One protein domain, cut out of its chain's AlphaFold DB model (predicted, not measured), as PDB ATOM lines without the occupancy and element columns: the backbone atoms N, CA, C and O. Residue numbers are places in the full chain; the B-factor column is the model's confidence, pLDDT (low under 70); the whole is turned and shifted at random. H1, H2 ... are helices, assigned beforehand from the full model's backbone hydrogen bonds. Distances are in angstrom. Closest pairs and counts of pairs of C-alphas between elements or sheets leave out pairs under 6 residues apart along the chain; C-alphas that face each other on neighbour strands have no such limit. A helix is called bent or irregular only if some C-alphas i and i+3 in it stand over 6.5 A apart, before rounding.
ATOM      1  N   TYR A 701      18.716   5.063  -9.695       93.94
ATOM      2  CA  TYR A 701      17.553   4.658  -8.907       93.94
ATOM      3  C   TYR A 701      16.232   4.967  -9.611       93.94
ATOM      4  O   TYR A 701      15.346   4.120  -9.685       93.94
ATOM      5  N   GLU A 702      16.104   6.173 -10.157       92.25
ATOM      6  CA  GLU A 702      14.916   6.554 -10.915       92.25
ATOM      7  C   GLU A 702      14.819   5.772 -12.221       92.25
ATOM      8  O   GLU A 702      13.754   5.251 -12.535       92.25
ATOM      9  N   PHE A 703      15.929   5.634 -12.950       93.44
ATOM     10  CA  PHE A 703      15.948   4.873 -14.191       93.44
ATOM     11  C   PHE A 703      15.517   3.420 -13.959       93.44
ATOM     12  O   PHE A 703      14.660   2.905 -14.673       93.44
ATOM     13  N   VAL A 704      16.021   2.769 -12.909       95.12
ATOM     14  CA  VAL A 704      15.583   1.413 -12.554       95.12
ATOM     15  C   VAL A 704      14.100   1.386 -12.173       95.12
ATOM     16  O   VAL A 704      13.411   0.466 -12.600       95.12
ATOM     17  N   ASN A 705      13.565   2.395 -11.472       92.31
ATOM     18  CA  ASN A 705      12.115   2.483 -11.241       92.31
ATOM     19  C   ASN A 705      11.324   2.585 -12.555       92.31
ATOM     20  O   ASN A 705      10.277   1.956 -12.671       92.31
ATOM     21  N   THR A 706      11.821   3.305 -13.569       93.31
ATOM     22  CA  THR A 706      11.160   3.324 -14.890       93.31
ATOM     23  C   THR A 706      11.178   1.950 -15.562       93.31
ATOM     24  O   THR A 706      10.160   1.536 -16.107       93.31
ATOM     25  N   LEU A 707      12.281   1.198 -15.444       95.19
ATOM     26  CA  LEU A 707      12.359  -0.177 -15.949       95.19
ATOM     27  C   LEU A 707      11.406  -1.123 -15.206       95.19
ATOM     28  O   LEU A 707      10.798  -1.991 -15.826       95.19
ATOM     29  N   ILE A 708      11.252  -0.959 -13.886       93.69
ATOM     30  CA  ILE A 708      10.310  -1.755 -13.083       93.69
ATOM     31  C   ILE A 708       8.885  -1.608 -13.637       93.69
ATOM     32  O   ILE A 708       8.190  -2.610 -13.828       93.69
ATOM     33  N   GLN A 709       8.488  -0.380 -13.972       90.94
ATOM     34  CA  GLN A 709       7.155  -0.071 -14.497       90.94
ATOM     35  C   GLN A 709       6.977  -0.400 -15.992       90.94
ATOM     36  O   GLN A 709       5.847  -0.495 -16.459       90.94
ATOM     37  N   ASP A 710       8.056  -0.601 -16.755       92.44
ATOM     38  CA  ASP A 710       7.977  -0.909 -18.189       92.44
ATOM     39  C   ASP A 710       7.778  -2.412 -18.438       92.44
ATOM     40  O   ASP A 710       8.661  -3.234 -18.177       92.44
ATOM     41  N   ASP A 711       6.625  -2.798 -18.979       87.94
ATOM     42  CA  ASP A 711       6.289  -4.186 -19.324       87.94
ATOM     43  C   ASP A 711       7.189  -4.826 -20.390       87.94
ATOM     44  O   ASP A 711       7.248  -6.061 -20.470       87.94
ATOM     45  N   LYS A 712       7.883  -4.008 -21.191       90.50
ATOM     46  CA  LYS A 712       8.800  -4.453 -22.253       90.50
ATOM     47  C   LYS A 712      10.245  -4.614 -21.782       90.50
ATOM     48  O   LYS A 712      11.063  -5.117 -22.550       90.50
ATOM     49  N   SER A 713      10.555  -4.210 -20.551       92.50
ATOM     50  CA  SER A 713      11.900  -4.337 -19.989       92.50
ATOM     51  C   SER A 713      12.376  -5.794 -19.939       92.50
ATOM     52  O   SER A 713      11.612  -6.730 -19.682       92.50
ATOM     53  N   SER A 714      13.672  -5.983 -20.181       93.94
ATOM     54  CA  SER A 714      14.346  -7.281 -20.216       93.94
ATOM     55  C   SER A 714      15.466  -7.362 -19.175       93.94
ATOM     56  O   SER A 714      15.936  -6.346 -18.660       93.94
ATOM     57  N   LEU A 715      15.978  -8.569 -18.892       93.44
ATOM     58  CA  LEU A 715      17.133  -8.721 -17.990       93.44
ATOM     59  C   LEU A 715      18.379  -7.970 -18.485       93.44
ATOM     60  O   LEU A 715      19.212  -7.562 -17.672       93.44
ATOM     61  N   THR A 716      18.508  -7.773 -19.798       92.81
ATOM     62  CA  THR A 716      19.604  -7.011 -20.407       92.81
ATOM     63  C   THR A 716      19.566  -5.546 -19.978       92.81
ATOM     64  O   THR A 716      20.620  -4.984 -19.688       92.81
ATOM     65  N   ASP A 717      18.373  -4.961 -19.842       92.94
ATOM     66  CA  ASP A 717      18.192  -3.560 -19.442       92.94
ATOM     67  C   ASP A 717      18.534  -3.343 -17.964       92.94
ATOM     68  O   ASP A 717      19.150  -2.342 -17.596       92.94
ATOM     69  N   PHE A 718      18.211  -4.318 -17.106       94.06
ATOM     70  CA  PHE A 718      18.557  -4.273 -15.681       94.06
ATOM     71  C   PHE A 718      20.041  -4.553 -15.417       94.06
ATOM     72  O   PHE A 718      20.612  -4.000 -14.469       94.06
ATOM     73  N   SER A 719      20.681  -5.396 -16.237       90.94
ATOM     74  CA  SER A 719      22.035  -5.926 -16.008       90.94
ATOM     75  C   SER A 719      23.079  -4.863 -15.618       90.94
ATOM     76  O   SER A 719      23.787  -5.077 -14.629       90.94
ATOM     77  N   PRO A 720      23.177  -3.697 -16.292       89.62
ATOM     78  CA  PRO A 720      24.163  -2.666 -15.959       89.62
ATOM     79  C   PRO A 720      24.013  -2.074 -14.551       89.62
ATOM     80  O   PRO A 720      24.983  -1.536 -14.015       89.62
ATOM     81  N   PHE A 721      22.822  -2.155 -13.952       92.31
ATOM     82  CA  PHE A 721      22.509  -1.569 -12.647       92.31
ATOM     83  C   PHE A 721      22.677  -2.583 -11.526       92.31
ATOM     84  O   PHE A 721      23.415  -2.333 -10.575       92.31
ATOM     85  N   ILE A 722      22.079  -3.766 -11.673       91.31
ATOM     86  CA  ILE A 722      22.170  -4.817 -10.652       91.31
ATOM     87  C   ILE A 722      23.598  -5.384 -10.524       91.31
ATOM     88  O   ILE A 722      23.991  -5.834  -9.447       91.31
ATOM     89  N   ARG A 723      24.437  -5.262 -11.568       88.88
ATOM     90  CA  ARG A 723      25.892  -5.529 -11.496       88.88
ATOM     91  C   ARG A 723      26.656  -4.590 -10.570       88.88
ATOM     92  O   ARG A 723      27.689  -5.000 -10.047       88.88
ATOM     93  N   LYS A 724      26.165  -3.369 -10.330       87.00
ATOM     94  CA  LYS A 724      26.807  -2.434  -9.390       87.00
ATOM     95  C   LYS A 724      26.613  -2.860  -7.932       87.00
ATOM     96  O   LYS A 724      27.457  -2.551  -7.097       87.00
ATOM     97  N   GLY A 725      25.545  -3.601  -7.629       86.75
ATOM     98  CA  GLY A 725      25.243  -4.129  -6.299       86.75
ATOM     99  C   GLY A 725      23.959  -3.558  -5.695       86.75
ATOM    100  O   GLY A 725      23.147  -2.951  -6.386       86.75
ATOM    101  N   LYS A 726      23.768  -3.780  -4.387       91.88
ATOM    102  CA  LYS A 726      22.551  -3.386  -3.653       91.88
ATOM    103  C   LYS A 726      22.344  -1.866  -3.672       91.88
ATOM    104  O   LYS A 726      23.305  -1.112  -3.810       91.88
ATOM    105  N   LEU A 727      21.112  -1.410  -3.453       93.88
ATOM    106  CA  LEU A 727      20.825   0.010  -3.243       93.88
ATOM    107  C   LEU A 727      21.457   0.490  -1.923       93.88
ATOM    108  O   LEU A 727      21.126  -0.020  -0.850       93.88
ATOM    109  N   LEU A 728      22.364   1.470  -2.009       92.81
ATOM    110  CA  LEU A 728      22.976   2.177  -0.874       92.81
ATOM    111  C   LEU A 728      23.460   1.269   0.287       92.81
ATOM    112  O   LEU A 728      23.104   1.507   1.444       92.81
ATOM    113  N   PRO A 729      24.319   0.257   0.044       87.62
ATOM    114  CA  PRO A 729      24.725  -0.720   1.062       87.62
ATOM    115  C   PRO A 729      25.479  -0.095   2.247       87.62
ATOM    116  O   PRO A 729      25.474  -0.640   3.346       87.62
ATOM    117  N   ASN A 730      26.100   1.069   2.031       84.56
ATOM    118  CA  ASN A 730      26.948   1.755   3.007       84.56
ATOM    119  C   ASN A 730      26.218   2.875   3.777       84.56
ATOM    120  O   ASN A 730      26.859   3.646   4.495       84.56
ATOM    121  N   VAL A 731      24.902   3.030   3.595       84.81
ATOM    122  CA  VAL A 731      24.083   4.035   4.294       84.81
ATOM    123  C   VAL A 731      23.195   3.314   5.306       84.81
ATOM    124  O   VAL A 731      22.403   2.458   4.929       84.81
ATOM    125  N   LYS A 732      23.369   3.627   6.596       82.19
ATOM    126  CA  LYS A 732      22.739   2.910   7.721       82.19
ATOM    127  C   LYS A 732      21.610   3.694   8.406       82.19
ATOM    128  O   LYS A 732      21.249   3.372   9.526       82.19
ATOM    129  N   ASN A 733      21.092   4.740   7.767       83.06
ATOM    130  CA  ASN A 733      20.009   5.551   8.323       83.06
ATOM    131  C   ASN A 733      18.710   4.731   8.396       83.06
ATOM    132  O   ASN A 733      18.357   4.078   7.416       83.06
ATOM    133  N   GLU A 734      18.005   4.784   9.527       81.31
ATOM    134  CA  GLU A 734      16.822   3.946   9.783       81.31
ATOM    135  C   GLU A 734      15.684   4.214   8.801       81.31
ATOM    136  O   GLU A 734      15.157   3.278   8.206       81.31
ATOM    137  N   TRP A 735      15.394   5.488   8.520       86.19
ATOM    138  CA  TRP A 735      14.349   5.883   7.570       86.19
ATOM    139  C   TRP A 735      14.569   5.324   6.156       86.19
ATOM    140  O   TRP A 735      13.621   5.178   5.393       86.19
ATOM    141  N   LEU A 736      15.813   5.001   5.780       88.44
ATOM    142  CA  LEU A 736      16.131   4.449   4.462       88.44
ATOM    143  C   LEU A 736      15.718   2.974   4.340       88.44
ATOM    144  O   LEU A 736      15.582   2.476   3.219       88.44
ATOM    145  N   LEU A 737      15.541   2.269   5.464       82.19
ATOM    146  CA  LEU A 737      15.224   0.845   5.474       82.19
ATOM    147  C   LEU A 737      13.925   0.566   4.719       82.19
ATOM    148  O   LEU A 737      13.933  -0.284   3.831       82.19
ATOM    149  N   ASP A 738      12.863   1.320   4.997       79.06
ATOM    150  CA  ASP A 738      11.557   1.134   4.360       79.06
ATOM    151  C   ASP A 738      11.623   1.397   2.852       79.06
ATOM    152  O   ASP A 738      11.138   0.597   2.049       79.06
ATOM    153  N   PHE A 739      12.314   2.464   2.435       84.50
ATOM    154  CA  PHE A 739      12.497   2.777   1.014       84.50
ATOM    155  C   PHE A 739      13.268   1.693   0.272       84.50
ATOM    156  O   PHE A 739      12.896   1.327  -0.845       84.50
ATOM    157  N   ARG A 740      14.350   1.197   0.879       90.56
ATOM    158  CA  ARG A 740      15.183   0.150   0.291       90.56
ATOM    159  C   ARG A 740      14.432  -1.172   0.214       90.56
ATOM    160  O   ARG A 740      14.551  -1.861  -0.791       90.56
ATOM    161  N   THR A 741      13.670  -1.509   1.247       84.38
ATOM    162  CA  THR A 741      12.855  -2.726   1.292       84.38
ATOM    163  C   THR A 741      11.769  -2.690   0.219       84.38
ATOM    164  O   THR A 741      11.700  -3.616  -0.581       84.38
ATOM    165  N   ALA A 742      11.018  -1.589   0.108       84.62
ATOM    166  CA  ALA A 742      10.008  -1.419  -0.939       84.62
ATOM    167  C   ALA A 742      10.611  -1.516  -2.352       84.62
ATOM    168  O   ALA A 742      10.115  -2.264  -3.185       84.62
ATOM    169  N   PHE A 743      11.729  -0.824  -2.600       91.19
ATOM    170  CA  PHE A 743      12.433  -0.911  -3.883       91.19
ATOM    171  C   PHE A 743      12.914  -2.334  -4.192       91.19
ATOM    172  O   PHE A 743      12.792  -2.793  -5.322       91.19
ATOM    173  N   ASN A 744      13.472  -3.034  -3.199       93.69
ATOM    174  CA  ASN A 744      13.933  -4.404  -3.386       93.69
ATOM    175  C   ASN A 744      12.771  -5.341  -3.726       93.69
ATOM    176  O   ASN A 744      12.955  -6.173  -4.604       93.69
ATOM    177  N   PHE A 745      11.610  -5.205  -3.077       89.12
ATOM    178  CA  PHE A 745      10.433  -6.015  -3.400       89.12
ATOM    179  C   PHE A 745       9.968  -5.779  -4.836       89.12
ATOM    180  O   PHE A 745       9.936  -6.724  -5.616       89.12
ATOM    181  N   GLU A 746       9.748  -4.522  -5.230       92.56
ATOM    182  CA  GLU A 746       9.336  -4.182  -6.599       92.56
ATOM    183  C   GLU A 746      10.346  -4.675  -7.654       92.56
ATOM    184  O   GLU A 746       9.971  -5.193  -8.708       92.56
ATOM    185  N   LEU A 747      11.648  -4.553  -7.362       94.94
ATOM    186  CA  LEU A 747      12.709  -5.040  -8.241       94.94
ATOM    187  C   LEU A 747      12.724  -6.571  -8.326       94.94
ATOM    188  O   LEU A 747      12.853  -7.109  -9.423       94.94
ATOM    189  N   ILE A 748      12.618  -7.280  -7.198       95.88
ATOM    190  CA  ILE A 748      12.592  -8.750  -7.167       95.88
ATOM    191  C   ILE A 748      11.381  -9.261  -7.942       95.88
ATOM    192  O   ILE A 748      11.560 -10.094  -8.831       95.88
ATOM    193  N   ASP A 749      10.192  -8.720  -7.678       92.00
ATOM    194  CA  ASP A 749       8.952  -9.111  -8.350       92.00
ATOM    195  C   ASP A 749       9.069  -8.926  -9.863       92.00
ATOM    196  O   ASP A 749       8.750  -9.832 -10.639       92.00
ATOM    197  N   LYS A 750       9.620  -7.786 -10.305       95.19
ATOM    198  CA  LYS A 750       9.850  -7.540 -11.730       95.19
ATOM    199  C   LYS A 750      10.844  -8.525 -12.338       95.19
ATOM    200  O   LYS A 750      10.599  -9.053 -13.424       95.19
ATOM    201  N   LEU A 751      11.972  -8.765 -11.675       95.62
ATOM    202  CA  LEU A 751      12.996  -9.680 -12.175       95.62
ATOM    203  C   LEU A 751      12.463 -11.118 -12.249       95.62
ATOM    204  O   LEU A 751      12.706 -11.794 -13.247       95.62
ATOM    205  N   LEU A 752      11.695 -11.564 -11.250       94.44
ATOM    206  CA  LEU A 752      11.025 -12.866 -11.249       94.44
ATOM    207  C   LEU A 752       9.975 -12.969 -12.358       94.44
ATOM    208  O   LEU A 752       9.936 -13.978 -13.058       94.44
ATOM    209  N   LEU A 753       9.187 -11.916 -12.592       92.56
ATOM    210  CA  LEU A 753       8.240 -11.860 -13.706       92.56
ATOM    211  C   LEU A 753       8.946 -12.052 -15.058       92.56
ATOM    212  O   LEU A 753       8.478 -12.823 -15.897       92.56
ATOM    213  N   ILE A 754      10.081 -11.379 -15.275       94.19
ATOM    214  CA  ILE A 754      10.871 -11.516 -16.511       94.19
ATOM    215  C   ILE A 754      11.485 -12.921 -16.620       94.19
ATOM    216  O   ILE A 754      11.494 -13.499 -17.707       94.19
ATOM    217  N   LEU A 755      11.967 -13.492 -15.511       93.25
ATOM    218  CA  LEU A 755      12.486 -14.862 -15.469       93.25
ATOM    219  C   LEU A 755      11.399 -15.890 -15.827       93.25
ATOM    220  O   LEU A 755      11.647 -16.771 -16.652       93.25
ATOM    221  N   ASN A 756      10.188 -15.732 -15.285       89.81
ATOM    222  CA  ASN A 756       9.042 -16.611 -15.541       89.81
ATOM    223  C   ASN A 756       8.566 -16.568 -17.003       89.81
ATOM    224  O   ASN A 756       8.132 -17.593 -17.526       89.81
ATOM    225  N   LYS A 757       8.687 -15.421 -17.689       88.12
ATOM    226  CA  LYS A 757       8.365 -15.301 -19.128       88.12
ATOM    227  C   LYS A 757       9.293 -16.134 -20.030       88.12
ATOM    228  O   LYS A 757       8.911 -16.453 -21.154       88.12
ATOM    229  N   GLY A 758      10.481 -16.516 -19.552       84.12
ATOM    230  CA  GLY A 758      11.449 -17.305 -20.317       84.12
ATOM    231  C   GLY A 758      12.130 -16.523 -21.452       84.12
ATOM    232  O   GLY A 758      12.019 -15.306 -21.545       84.12
ATOM    233  N   GLY A 759      12.900 -17.223 -22.296       82.25
ATOM    234  CA  GLY A 759      13.588 -16.622 -23.456       82.25
ATOM    235  C   GLY A 759      14.818 -15.761 -23.129       82.25
ATOM    236  O   GLY A 759      15.329 -15.072 -24.005       82.25
ATOM    237  N   ASN A 760      15.299 -15.797 -21.885       89.75
ATOM    238  CA  ASN A 760      16.471 -15.043 -21.445       89.75
ATOM    239  C   ASN A 760      17.771 -15.840 -21.628       89.75
ATOM    240  O   ASN A 760      17.793 -17.063 -21.487       89.75
ATOM    241  N   GLU A 761      18.876 -15.130 -21.852       85.81
ATOM    242  CA  GLU A 761      20.201 -15.740 -21.954       85.81
ATOM    243  C   GLU A 761      20.617 -16.453 -20.645       85.81
ATOM    244  O   GLU A 761      20.515 -15.856 -19.565       85.81
ATOM    245  N   PRO A 762      21.180 -17.678 -20.708       83.06
ATOM    246  CA  PRO A 762      21.636 -18.461 -19.553       83.06
ATOM    247  C   PRO A 762      22.430 -17.687 -18.495       83.06
ATOM    248  O   PRO A 762      22.202 -17.828 -17.291       83.06
ATOM    249  N   HIS A 763      23.374 -16.857 -18.941       81.69
ATOM    250  CA  HIS A 763      24.251 -16.097 -18.053       81.69
ATOM    251  C   HIS A 763      23.512 -14.954 -17.337       81.69
ATOM    252  O   HIS A 763      23.863 -14.619 -16.203       81.69
ATOM    253  N   LEU A 764      22.481 -14.372 -17.966       87.69
ATOM    254  CA  LEU A 764      21.626 -13.355 -17.351       87.69
ATOM    255  C   LEU A 764      20.699 -13.981 -16.314       87.69
ATOM    256  O   LEU A 764      20.561 -13.415 -15.236       87.69
ATOM    257  N   ILE A 765      20.140 -15.166 -16.588       90.31
ATOM    258  CA  ILE A 765      19.342 -15.927 -15.612       90.31
ATOM    259  C   ILE A 765      20.173 -16.186 -14.353       90.31
ATOM    260  O   ILE A 765      19.788 -15.786 -13.255       90.31
ATOM    261  N   ALA A 766      21.357 -16.785 -14.516       84.94
ATOM    262  CA  ALA A 766      22.214 -17.136 -13.387       84.94
ATOM    263  C   ALA A 766      22.636 -15.905 -12.565       84.94
ATOM    264  O   ALA A 766      22.597 -15.933 -11.330       84.94
ATOM    265  N   PHE A 767      23.013 -14.814 -13.244       87.69
ATOM    266  CA  PHE A 767      23.396 -13.564 -12.596       87.69
ATOM    267  C   PHE A 767      22.225 -12.937 -11.828       87.69
ATOM    268  O   PHE A 767      22.377 -12.587 -10.657       87.69
ATOM    269  N   THR A 768      21.058 -12.826 -12.465       92.31
ATOM    270  CA  THR A 768      19.859 -12.222 -11.876       92.31
ATOM    271  C   THR A 768      19.368 -13.020 -10.675       92.31
ATOM    272  O   THR A 768      19.168 -12.434  -9.615       92.31
ATOM    273  N   CYS A 769      19.267 -14.349 -10.775       93.81
ATOM    274  CA  CYS A 769      18.894 -15.184  -9.632       93.81
ATOM    275  C   CYS A 769      19.893 -15.049  -8.477       93.81
ATOM    276  O   CYS A 769      19.494 -14.924  -7.324       93.81
ATOM    277  N   SER A 770      21.197 -14.999  -8.774       88.94
ATOM    278  CA  SER A 770      22.225 -14.777  -7.748       88.94
ATOM    279  C   SER A 770      22.118 -13.394  -7.099       88.94
ATOM    280  O   SER A 770      22.426 -13.238  -5.919       88.94
ATOM    281  N   TYR A 771      21.708 -12.371  -7.854       92.12
ATOM    282  CA  TYR A 771      21.435 -11.039  -7.320       92.12
ATOM    283  C   TYR A 771      20.192 -11.038  -6.420       92.12
ATOM    284  O   TYR A 771      20.271 -10.517  -5.308       92.12
ATOM    285  N   ILE A 772      19.095 -11.679  -6.844       95.38
ATOM    286  CA  ILE A 772      17.878 -11.834  -6.030       95.38
ATOM    287  C   ILE A 772      18.212 -12.557  -4.724       95.38
ATOM    288  O   ILE A 772      17.930 -12.018  -3.662       95.38
ATOM    289  N   LEU A 773      18.934 -13.681  -4.776       89.50
ATOM    290  CA  LEU A 773      19.344 -14.436  -3.583       89.50
ATOM    291  C   LEU A 773      20.290 -13.662  -2.649       89.50
ATOM    292  O   LEU A 773      20.409 -13.981  -1.471       89.50
ATOM    293  N   LYS A 774      20.979 -12.623  -3.142       88.25
ATOM    294  CA  LYS A 774      21.734 -11.695  -2.281       88.25
ATOM    295  C   LYS A 774      20.825 -10.691  -1.576       88.25
ATOM    296  O   LYS A 774      21.224 -10.177  -0.528       88.25
ATOM    297  N   LEU A 775      19.696 -10.318  -2.177       87.19
ATOM    298  CA  LEU A 775      18.707  -9.414  -1.586       87.19
ATOM    299  C   LEU A 775      17.788 -10.154  -0.609       87.19
ATOM    300  O   LEU A 775      17.542  -9.636   0.477       87.19
ATOM    301  N   ASP A 776      17.359 -11.350  -0.997       87.38
ATOM    302  CA  ASP A 776      16.460 -12.249  -0.285       87.38
ATOM    303  C   ASP A 776      16.972 -13.690  -0.438       87.38
ATOM    304  O   ASP A 776      16.756 -14.347  -1.458       87.38
ATOM    305  N   ASP A 777      17.690 -14.178   0.573       85.38
ATOM    306  CA  ASP A 777      18.286 -15.520   0.561       85.38
ATOM    307  C   ASP A 777      17.255 -16.654   0.721       85.38
ATOM    308  O   ASP A 777      17.605 -17.825   0.544       85.38
ATOM    309  N   GLN A 778      15.989 -16.318   1.004       87.44
ATOM    310  CA  GLN A 778      14.866 -17.252   1.101       87.44
ATOM    311  C   GLN A 778      14.024 -17.314  -0.181       87.44
ATOM    312  O   GLN A 778      13.015 -18.023  -0.214       87.44
ATOM    313  N   ASN A 779      14.432 -16.624  -1.250       90.62
ATOM    314  CA  ASN A 779      13.651 -16.540  -2.478       90.62
ATOM    315  C   ASN A 779      13.619 -17.876  -3.252       90.62
ATOM    316  O   ASN A 779      14.509 -18.186  -4.052       90.62
ATOM    317  N   GLN A 780      12.572 -18.672  -3.020       92.88
ATOM    318  CA  GLN A 780      12.386 -19.988  -3.644       92.88
ATOM    319  C   GLN A 780      12.268 -19.922  -5.176       92.88
ATOM    320  O   GLN A 780      12.948 -20.717  -5.829       92.88
ATOM    321  N   PRO A 781      11.515 -18.983  -5.788       92.88
ATOM    322  CA  PRO A 781      11.441 -18.886  -7.247       92.88
ATOM    323  C   PRO A 781      12.798 -18.588  -7.902       92.88
ATOM    324  O   PRO A 781      13.176 -19.232  -8.883       92.88
ATOM    325  N   ALA A 782      13.589 -17.664  -7.343       93.75
ATOM    326  CA  ALA A 782      14.925 -17.375  -7.864       93.75
ATOM    327  C   ALA A 782      15.860 -18.584  -7.743       93.75
ATOM    328  O   ALA A 782      16.611 -18.876  -8.681       93.75
ATOM    329  N   LEU A 783      15.798 -19.303  -6.615       94.44
ATOM    330  CA  LEU A 783      16.532 -20.551  -6.431       94.44
ATOM    331  C   LEU A 783      16.099 -21.602  -7.457       94.44
ATOM    332  O   LEU A 783      16.956 -22.220  -8.078       94.44
ATOM    333  N   HIS A 784      14.798 -21.792  -7.667       94.31
ATOM    334  CA  HIS A 784      14.259 -22.771  -8.611       94.31
ATOM    335  C   HIS A 784      14.762 -22.529 -10.036       94.31
ATOM    336  O   HIS A 784      15.352 -23.436 -10.629       94.31
ATOM    337  N   HIS A 785      14.660 -21.292 -10.538       92.31
ATOM    338  CA  HIS A 785      15.225 -20.896 -11.838       92.31
ATOM    339  C   HIS A 785      16.726 -21.161 -11.927       92.31
ATOM    340  O   HIS A 785      17.218 -21.682 -12.930       92.31
ATOM    341  N   LEU A 786      17.463 -20.827 -10.867       92.12
ATOM    342  CA  LEU A 786      18.907 -21.018 -10.815       92.12
ATOM    343  C   LEU A 786      19.286 -22.503 -10.856       92.12
ATOM    344  O   LEU A 786      20.186 -22.882 -11.606       92.12
ATOM    345  N   LEU A 787      18.587 -23.349 -10.098       92.62
ATOM    346  CA  LEU A 787      18.816 -24.793 -10.061       92.62
ATOM    347  C   LEU A 787      18.437 -25.460 -11.388       92.62
ATOM    348  O   LEU A 787      19.213 -26.272 -11.894       92.62
ATOM    349  N   HIS A 788      17.309 -25.080 -11.997       89.56
ATOM    350  CA  HIS A 788      16.924 -25.545 -13.336       89.56
ATOM    351  C   HIS A 788      17.958 -25.158 -14.387       89.56
ATOM    352  O   HIS A 788      18.364 -25.997 -15.190       89.56
ATOM    353  N   GLN A 789      18.434 -23.912 -14.356       85.88
ATOM    354  CA  GLN A 789      19.467 -23.450 -15.277       85.88
ATOM    355  C   GLN A 789      20.791 -24.197 -15.070       85.88
ATOM    356  O   GLN A 789      21.461 -24.554 -16.041       85.88
ATOM    357  N   MET A 790      21.164 -24.488 -13.820       80.31
ATOM    358  CA  MET A 790      22.337 -25.308 -13.508       80.31
ATOM    359  C   MET A 790      22.184 -26.736 -14.034       80.31
ATOM    360  O   MET A 790      23.111 -27.253 -14.647       80.31
ATOM    361  N   ILE A 791      21.023 -27.366 -13.863       81.62
ATOM    362  CA  ILE A 791      20.797 -28.743 -14.326       81.62
ATOM    363  C   ILE A 791      20.781 -28.824 -15.849       81.62
ATOM    364  O   ILE A 791      21.466 -29.678 -16.408       81.62
ATOM    365  N   LYS A 792      20.097 -27.893 -16.526       78.88
ATOM    366  CA  LYS A 792      20.090 -27.802 -17.997       78.88
ATOM    367  C   LYS A 792      21.481 -27.576 -18.592       78.88
ATOM    368  O   LYS A 792      21.721 -27.958 -19.728       78.88
ATOM    369  N   THR A 793      22.394 -26.957 -17.843       70.50
ATOM    370  CA  THR A 793      23.787 -26.719 -18.265       70.50
ATOM    371  C   THR A 793      24.765 -27.805 -17.788       70.50
ATOM    372  O   THR A 793      25.973 -27.596 -17.854       70.50
ATOM    373  N   GLY A 794      24.269 -28.947 -17.290       62.62
ATOM    374  CA  GLY A 794      25.089 -30.087 -16.849       62.62
ATOM    375  C   GLY A 794      25.660 -29.975 -15.426       62.62
ATOM    376  O   GLY A 794      26.373 -30.859 -14.963       62.62
ATOM    377  N   ASN A 795      25.323 -28.927 -14.670       68.88
ATOM    378  CA  ASN A 795      25.875 -28.624 -13.343       68.88
ATOM    379  C   ASN A 795      25.053 -29.213 -12.168       68.88
ATOM    380  O   ASN A 795      24.841 -28.540 -11.153       68.88
ATOM    381  N   LYS A 796      24.597 -30.474 -12.252       72.25
ATOM    382  CA  LYS A 796      23.730 -31.116 -11.229       72.25
ATOM    383  C   LYS A 796      24.321 -31.097  -9.809       72.25
ATOM    384  O   LYS A 796      23.597 -30.884  -8.839       72.25
ATOM    385  N   HIS A 797      25.635 -31.262  -9.663       62.19
ATOM    386  CA  HIS A 797      26.303 -31.240  -8.351       62.19
ATOM    387  C   HIS A 797      26.299 -29.849  -7.719       62.19
ATOM    388  O   HIS A 797      26.075 -29.721  -6.517       62.19
ATOM    389  N   LYS A 798      26.475 -28.799  -8.533       66.44
ATOM    390  CA  LYS A 798      26.370 -27.409  -8.072       66.44
ATOM    391  C   LYS A 798      24.943 -27.097  -7.633       66.44
ATOM    392  O   LYS A 798      24.758 -26.468  -6.596       66.44
ATOM    393  N   ALA A 799      23.955 -27.598  -8.376       77.81
ATOM    394  CA  ALA A 799      22.553 -27.489  -7.994       77.81
ATOM    395  C   ALA A 799      22.287 -28.175  -6.641       77.81
ATOM    396  O   ALA A 799      21.752 -27.543  -5.737       77.81
ATOM    397  N   ASN A 800      22.750 -29.417  -6.453       75.44
ATOM    398  CA  ASN A 800      22.651 -30.127  -5.170       75.44
ATOM    399  C   ASN A 800      23.297 -29.355  -4.013       75.44
ATOM    400  O   ASN A 800      22.702 -29.216  -2.951       75.44
ATOM    401  N   PHE A 801      24.505 -28.831  -4.212       72.25
ATOM    402  CA  PHE A 801      25.203 -28.060  -3.187       72.25
ATOM    403  C   PHE A 801      24.460 -26.784  -2.806       72.25
ATOM    404  O   PHE A 801      24.231 -26.530  -1.624       72.25
ATOM    405  N   LEU A 802      24.057 -25.999  -3.807       78.88
ATOM    406  CA  LEU A 802      23.322 -24.763  -3.588       78.88
ATOM    407  C   LEU A 802      21.971 -25.035  -2.916       78.88
ATOM    408  O   LEU A 802      21.583 -24.305  -2.008       78.88
ATOM    409  N   PHE A 803      21.291 -26.109  -3.311       86.69
ATOM    410  CA  PHE A 803      20.038 -26.537  -2.703       86.69
ATOM    411  C   PHE A 803      20.221 -26.996  -1.252       86.69
ATOM    412  O   PHE A 803      19.465 -26.578  -0.384       86.69
ATOM    413  N   ASN A 804      21.270 -27.762  -0.948       79.75
ATOM    414  CA  ASN A 804      21.591 -28.151   0.428       79.75
ATOM    415  C   ASN A 804      21.925 -26.930   1.297       79.75
ATOM    416  O   ASN A 804      21.449 -26.835   2.427       79.75
ATOM    417  N   LYS A 805      22.679 -25.962   0.758       76.12
ATOM    418  CA  LYS A 805      22.955 -24.678   1.421       76.12
ATOM    419  C   LYS A 805      21.673 -23.884   1.679       76.12
ATOM    420  O   LYS A 805      21.508 -23.293   2.746       76.12
ATOM    421  N   PHE A 806      20.746 -23.894   0.726       84.94
ATOM    422  CA  PHE A 806      19.432 -23.297   0.910       84.94
ATOM    423  C   PHE A 806      18.628 -24.016   1.999       84.94
ATOM    424  O   PHE A 806      18.164 -23.345   2.911       84.94
ATOM    425  N   ILE A 807      18.527 -25.353   1.985       84.06
ATOM    426  CA  ILE A 807      17.832 -26.135   3.028       84.06
ATOM    427  C   ILE A 807      18.390 -25.806   4.414       84.06
ATOM    428  O   ILE A 807      17.636 -25.602   5.364       84.06
ATOM    429  N   ALA A 808      19.712 -25.740   4.520       73.00
ATOM    430  CA  ALA A 808      20.425 -25.348   5.723       73.00
ATOM    431  C   ALA A 808      19.996 -23.960   6.233       73.00
ATOM    432  O   ALA A 808      19.646 -23.803   7.406       73.00
ATOM    433  N   THR A 809      19.973 -22.969   5.341       73.88
ATOM    434  CA  THR A 809      19.569 -21.590   5.665       73.88
ATOM    435  C   THR A 809      18.072 -21.513   5.998       73.88
ATOM    436  O   THR A 809      17.683 -20.880   6.978       73.88
ATOM    437  N   TYR A 810      17.238 -22.243   5.253       78.50
ATOM    438  CA  TYR A 810      15.799 -22.368   5.475       78.50
ATOM    439  C   TYR A 810      15.495 -22.964   6.851       78.50
ATOM    440  O   TYR A 810      14.669 -22.420   7.580       78.50
ATOM    441  N   TRP A 811      16.183 -24.038   7.246       72.38
ATOM    442  CA  TRP A 811      16.067 -24.611   8.588       72.38
ATOM    443  C   TRP A 811      16.498 -23.609   9.663       72.38
ATOM    444  O   TRP A 811      15.827 -23.463  10.686       72.38
ATOM    445  N   ALA A 812      17.605 -22.894   9.436       64.50
ATOM    446  CA  ALA A 812      18.121 -21.916  10.387       64.50
ATOM    447  C   ALA A 812      17.111 -20.791  10.674       64.50
ATOM    448  O   ALA A 812      16.969 -20.403  11.838       64.50
ATOM    449  N   ILE A 813      16.396 -20.321   9.647       68.69
ATOM    450  CA  ILE A 813      15.421 -19.224   9.733       68.69
ATOM    451  C   ILE A 813      14.038 -19.723  10.167       68.69
ATOM    452  O   ILE A 813      13.480 -19.213  11.134       68.69
ATOM    453  N   ASN A 814      13.500 -20.743   9.495       69.75
ATOM    454  CA  ASN A 814      12.107 -21.179   9.645       69.75
ATOM    455  C   ASN A 814      11.910 -22.266  10.712       69.75
ATOM    456  O   ASN A 814      10.775 -22.664  10.969       69.75
ATOM    457  N   LYS A 815      13.003 -22.793  11.292       74.25
ATOM    458  CA  LYS A 815      13.011 -23.873  12.303       74.25
ATOM    459  C   LYS A 815      12.176 -25.102  11.908       74.25
ATOM    460  O   LYS A 815      11.691 -25.841  12.760       74.25
ATOM    461  N   SER A 816      12.016 -25.321  10.608       73.12
ATOM    462  CA  SER A 816      11.240 -26.406  10.019       73.12
ATOM    463  C   SER A 816      11.994 -26.996   8.834       73.12
ATOM    464  O   SER A 816      12.797 -26.323   8.179       73.12
ATOM    465  N   LYS A 817      11.778 -28.290   8.579       77.25
ATOM    466  CA  LYS A 817      12.421 -28.988   7.465       77.25
ATOM    467  C   LYS A 817      11.838 -28.467   6.158       77.25
ATOM    468  O   LYS A 817      10.620 -28.404   6.013       77.25
ATOM    469  N   PHE A 818      12.706 -28.139   5.204       86.00
ATOM    470  CA  PHE A 818      12.253 -27.834   3.856       86.00
ATOM    471  C   PHE A 818      11.535 -29.068   3.276       86.00
ATOM    472  O   PHE A 818      12.082 -30.173   3.350       86.00
ATOM    473  N   PRO A 819      10.303 -28.928   2.760       84.75
ATOM    474  CA  PRO A 819       9.434 -30.074   2.488       84.75
ATOM    475  C   PRO A 819       9.826 -30.883   1.245       84.75
ATOM    476  O   PRO A 819       9.258 -31.949   1.018       84.75
ATOM    477  N   TYR A 820      10.783 -30.402   0.449       86.81
ATOM    478  CA  TYR A 820      11.174 -31.017  -0.814       86.81
ATOM    479  C   TYR A 820      12.638 -31.460  -0.795       86.81
ATOM    480  O   TYR A 820      13.499 -30.782  -0.236       86.81
ATOM    481  N   ASP A 821      12.922 -32.588  -1.446       86.50
ATOM    482  CA  ASP A 821      14.263 -32.879  -1.947       86.50
ATOM    483  C   ASP A 821      14.501 -32.133  -3.275       86.50
ATOM    484  O   ASP A 821      13.607 -31.449  -3.778       86.50
ATOM    485  N   LEU A 822      15.711 -32.220  -3.844       84.94
ATOM    486  CA  LEU A 822      16.049 -31.430  -5.033       84.94
ATOM    487  C   LEU A 822      15.095 -31.735  -6.198       84.94
ATOM    488  O   LEU A 822      14.608 -30.819  -6.853       84.94
ATOM    489  N   ASN A 823      14.810 -33.014  -6.447       85.69
ATOM    490  CA  ASN A 823      13.956 -33.419  -7.563       85.69
ATOM    491  C   ASN A 823      12.503 -32.975  -7.347       85.69
ATOM    492  O   ASN A 823      11.882 -32.439  -8.264       85.69
ATOM    493  N   GLY A 824      11.972 -33.152  -6.135       87.00
ATOM    494  CA  GLY A 824      10.638 -32.690  -5.761       87.00
ATOM    495  C   GLY A 824      10.503 -31.172  -5.857       87.00
ATOM    496  O   GLY A 824       9.474 -30.679  -6.314       87.00
ATOM    497  N   PHE A 825      11.557 -30.431  -5.506       92.12
ATOM    498  CA  PHE A 825      11.581 -28.978  -5.628       92.12
ATOM    499  C   PHE A 825      11.612 -28.527  -7.090       92.12
ATOM    500  O   PHE A 825      10.876 -27.623  -7.468       92.12
ATOM    501  N   LEU A 826      12.406 -29.174  -7.944       89.44
ATOM    502  CA  LEU A 826      12.480 -28.833  -9.369       89.44
ATOM    503  C   LEU A 826      11.183 -29.135 -10.124       89.44
ATOM    504  O   LEU A 826      10.841 -28.402 -11.048       89.44
ATOM    505  N   ASN A 827      10.457 -30.180  -9.726       87.12
ATOM    506  CA  ASN A 827       9.208 -30.592 -10.374       87.12
ATOM    507  C   ASN A 827       7.983 -29.770  -9.946       87.12
ATOM    508  O   ASN A 827       6.897 -29.954 -10.494       87.12
ATOM    509  N   LYS A 828       8.131 -28.878  -8.967       85.06
ATOM    510  CA  LYS A 828       7.069 -27.955  -8.573       85.06
ATOM    511  C   LYS A 828       6.843 -26.892  -9.644       85.06
ATOM    512  O   LYS A 828       7.794 -26.360 -10.217       85.06
TER     513      LYS A 828
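AT A GLANCE: This is residues 701 to 828 of the 833 residues of the protein "LamGL domain-containing protein" of Fulvivirga sp. M361 (UniProt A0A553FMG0). Four helices, H3 to H6, run to and fro in a zigzag, each folded back on the one before; a small hairpin of H1 and H2 packs at one end, H2 on H4, and short H7 packs on H5 toward the other end. Residues 730 to 735 stick out. The printed part has 128 residues with seven named helices, H1 to H7 in chain order, and no named strand: all helix. It is compact, with a radius of gyration of the C-alphas of 15.5 A and spans of 40 by 35 by 21 A.

IN THESE COORDINATES: H1, residues 701 to 709, begins at C-alpha 701 (17.553, 4.658, -8.907). H2 is residues 715 to 722, only just irregular: C-alphas 717 and 720 are 7.0 A apart. H3, residues 735 to 757, is 34.6 A long. H4, residues 762 to 775, is 20.3 A, and H5, residues 780 to 792, 18.1 A. H6, residues 796 to 814, is 25.9 A; H7, residues 822 to 826, ends at C-alpha 826 (12.480, -28.833, -9.369).

HOW THE PARTS SIT: H1 and H2 form a hairpin, closest at the C-alphas of Val 704 and Phe 718, 7.1 A. H2 touches H4 at a steep tilt of 41 degrees, closest at C-alphas 715 and 764, 6.5 A. H4 and H5 form a hairpin, closest at C-alphas 769 and 782, 4.9 A. H5, the hub, touches H3, H4, H6 and H7. H3 and H6 are apart. Every O i to N i+4 pair is within hydrogen-bond range in H1, H4, H5, H6 and H7; H2 has 2 of 4, H3 18 of 19.

THE WHOLE: The C-alphas farthest apart, of Trp 735 and Gly 794, are 44.8 A apart. The printed part has no cut. The link from H2 to H3 is long. Residues 794 to 795, 797 to 798 and 812 to 814 have pLDDT under 70.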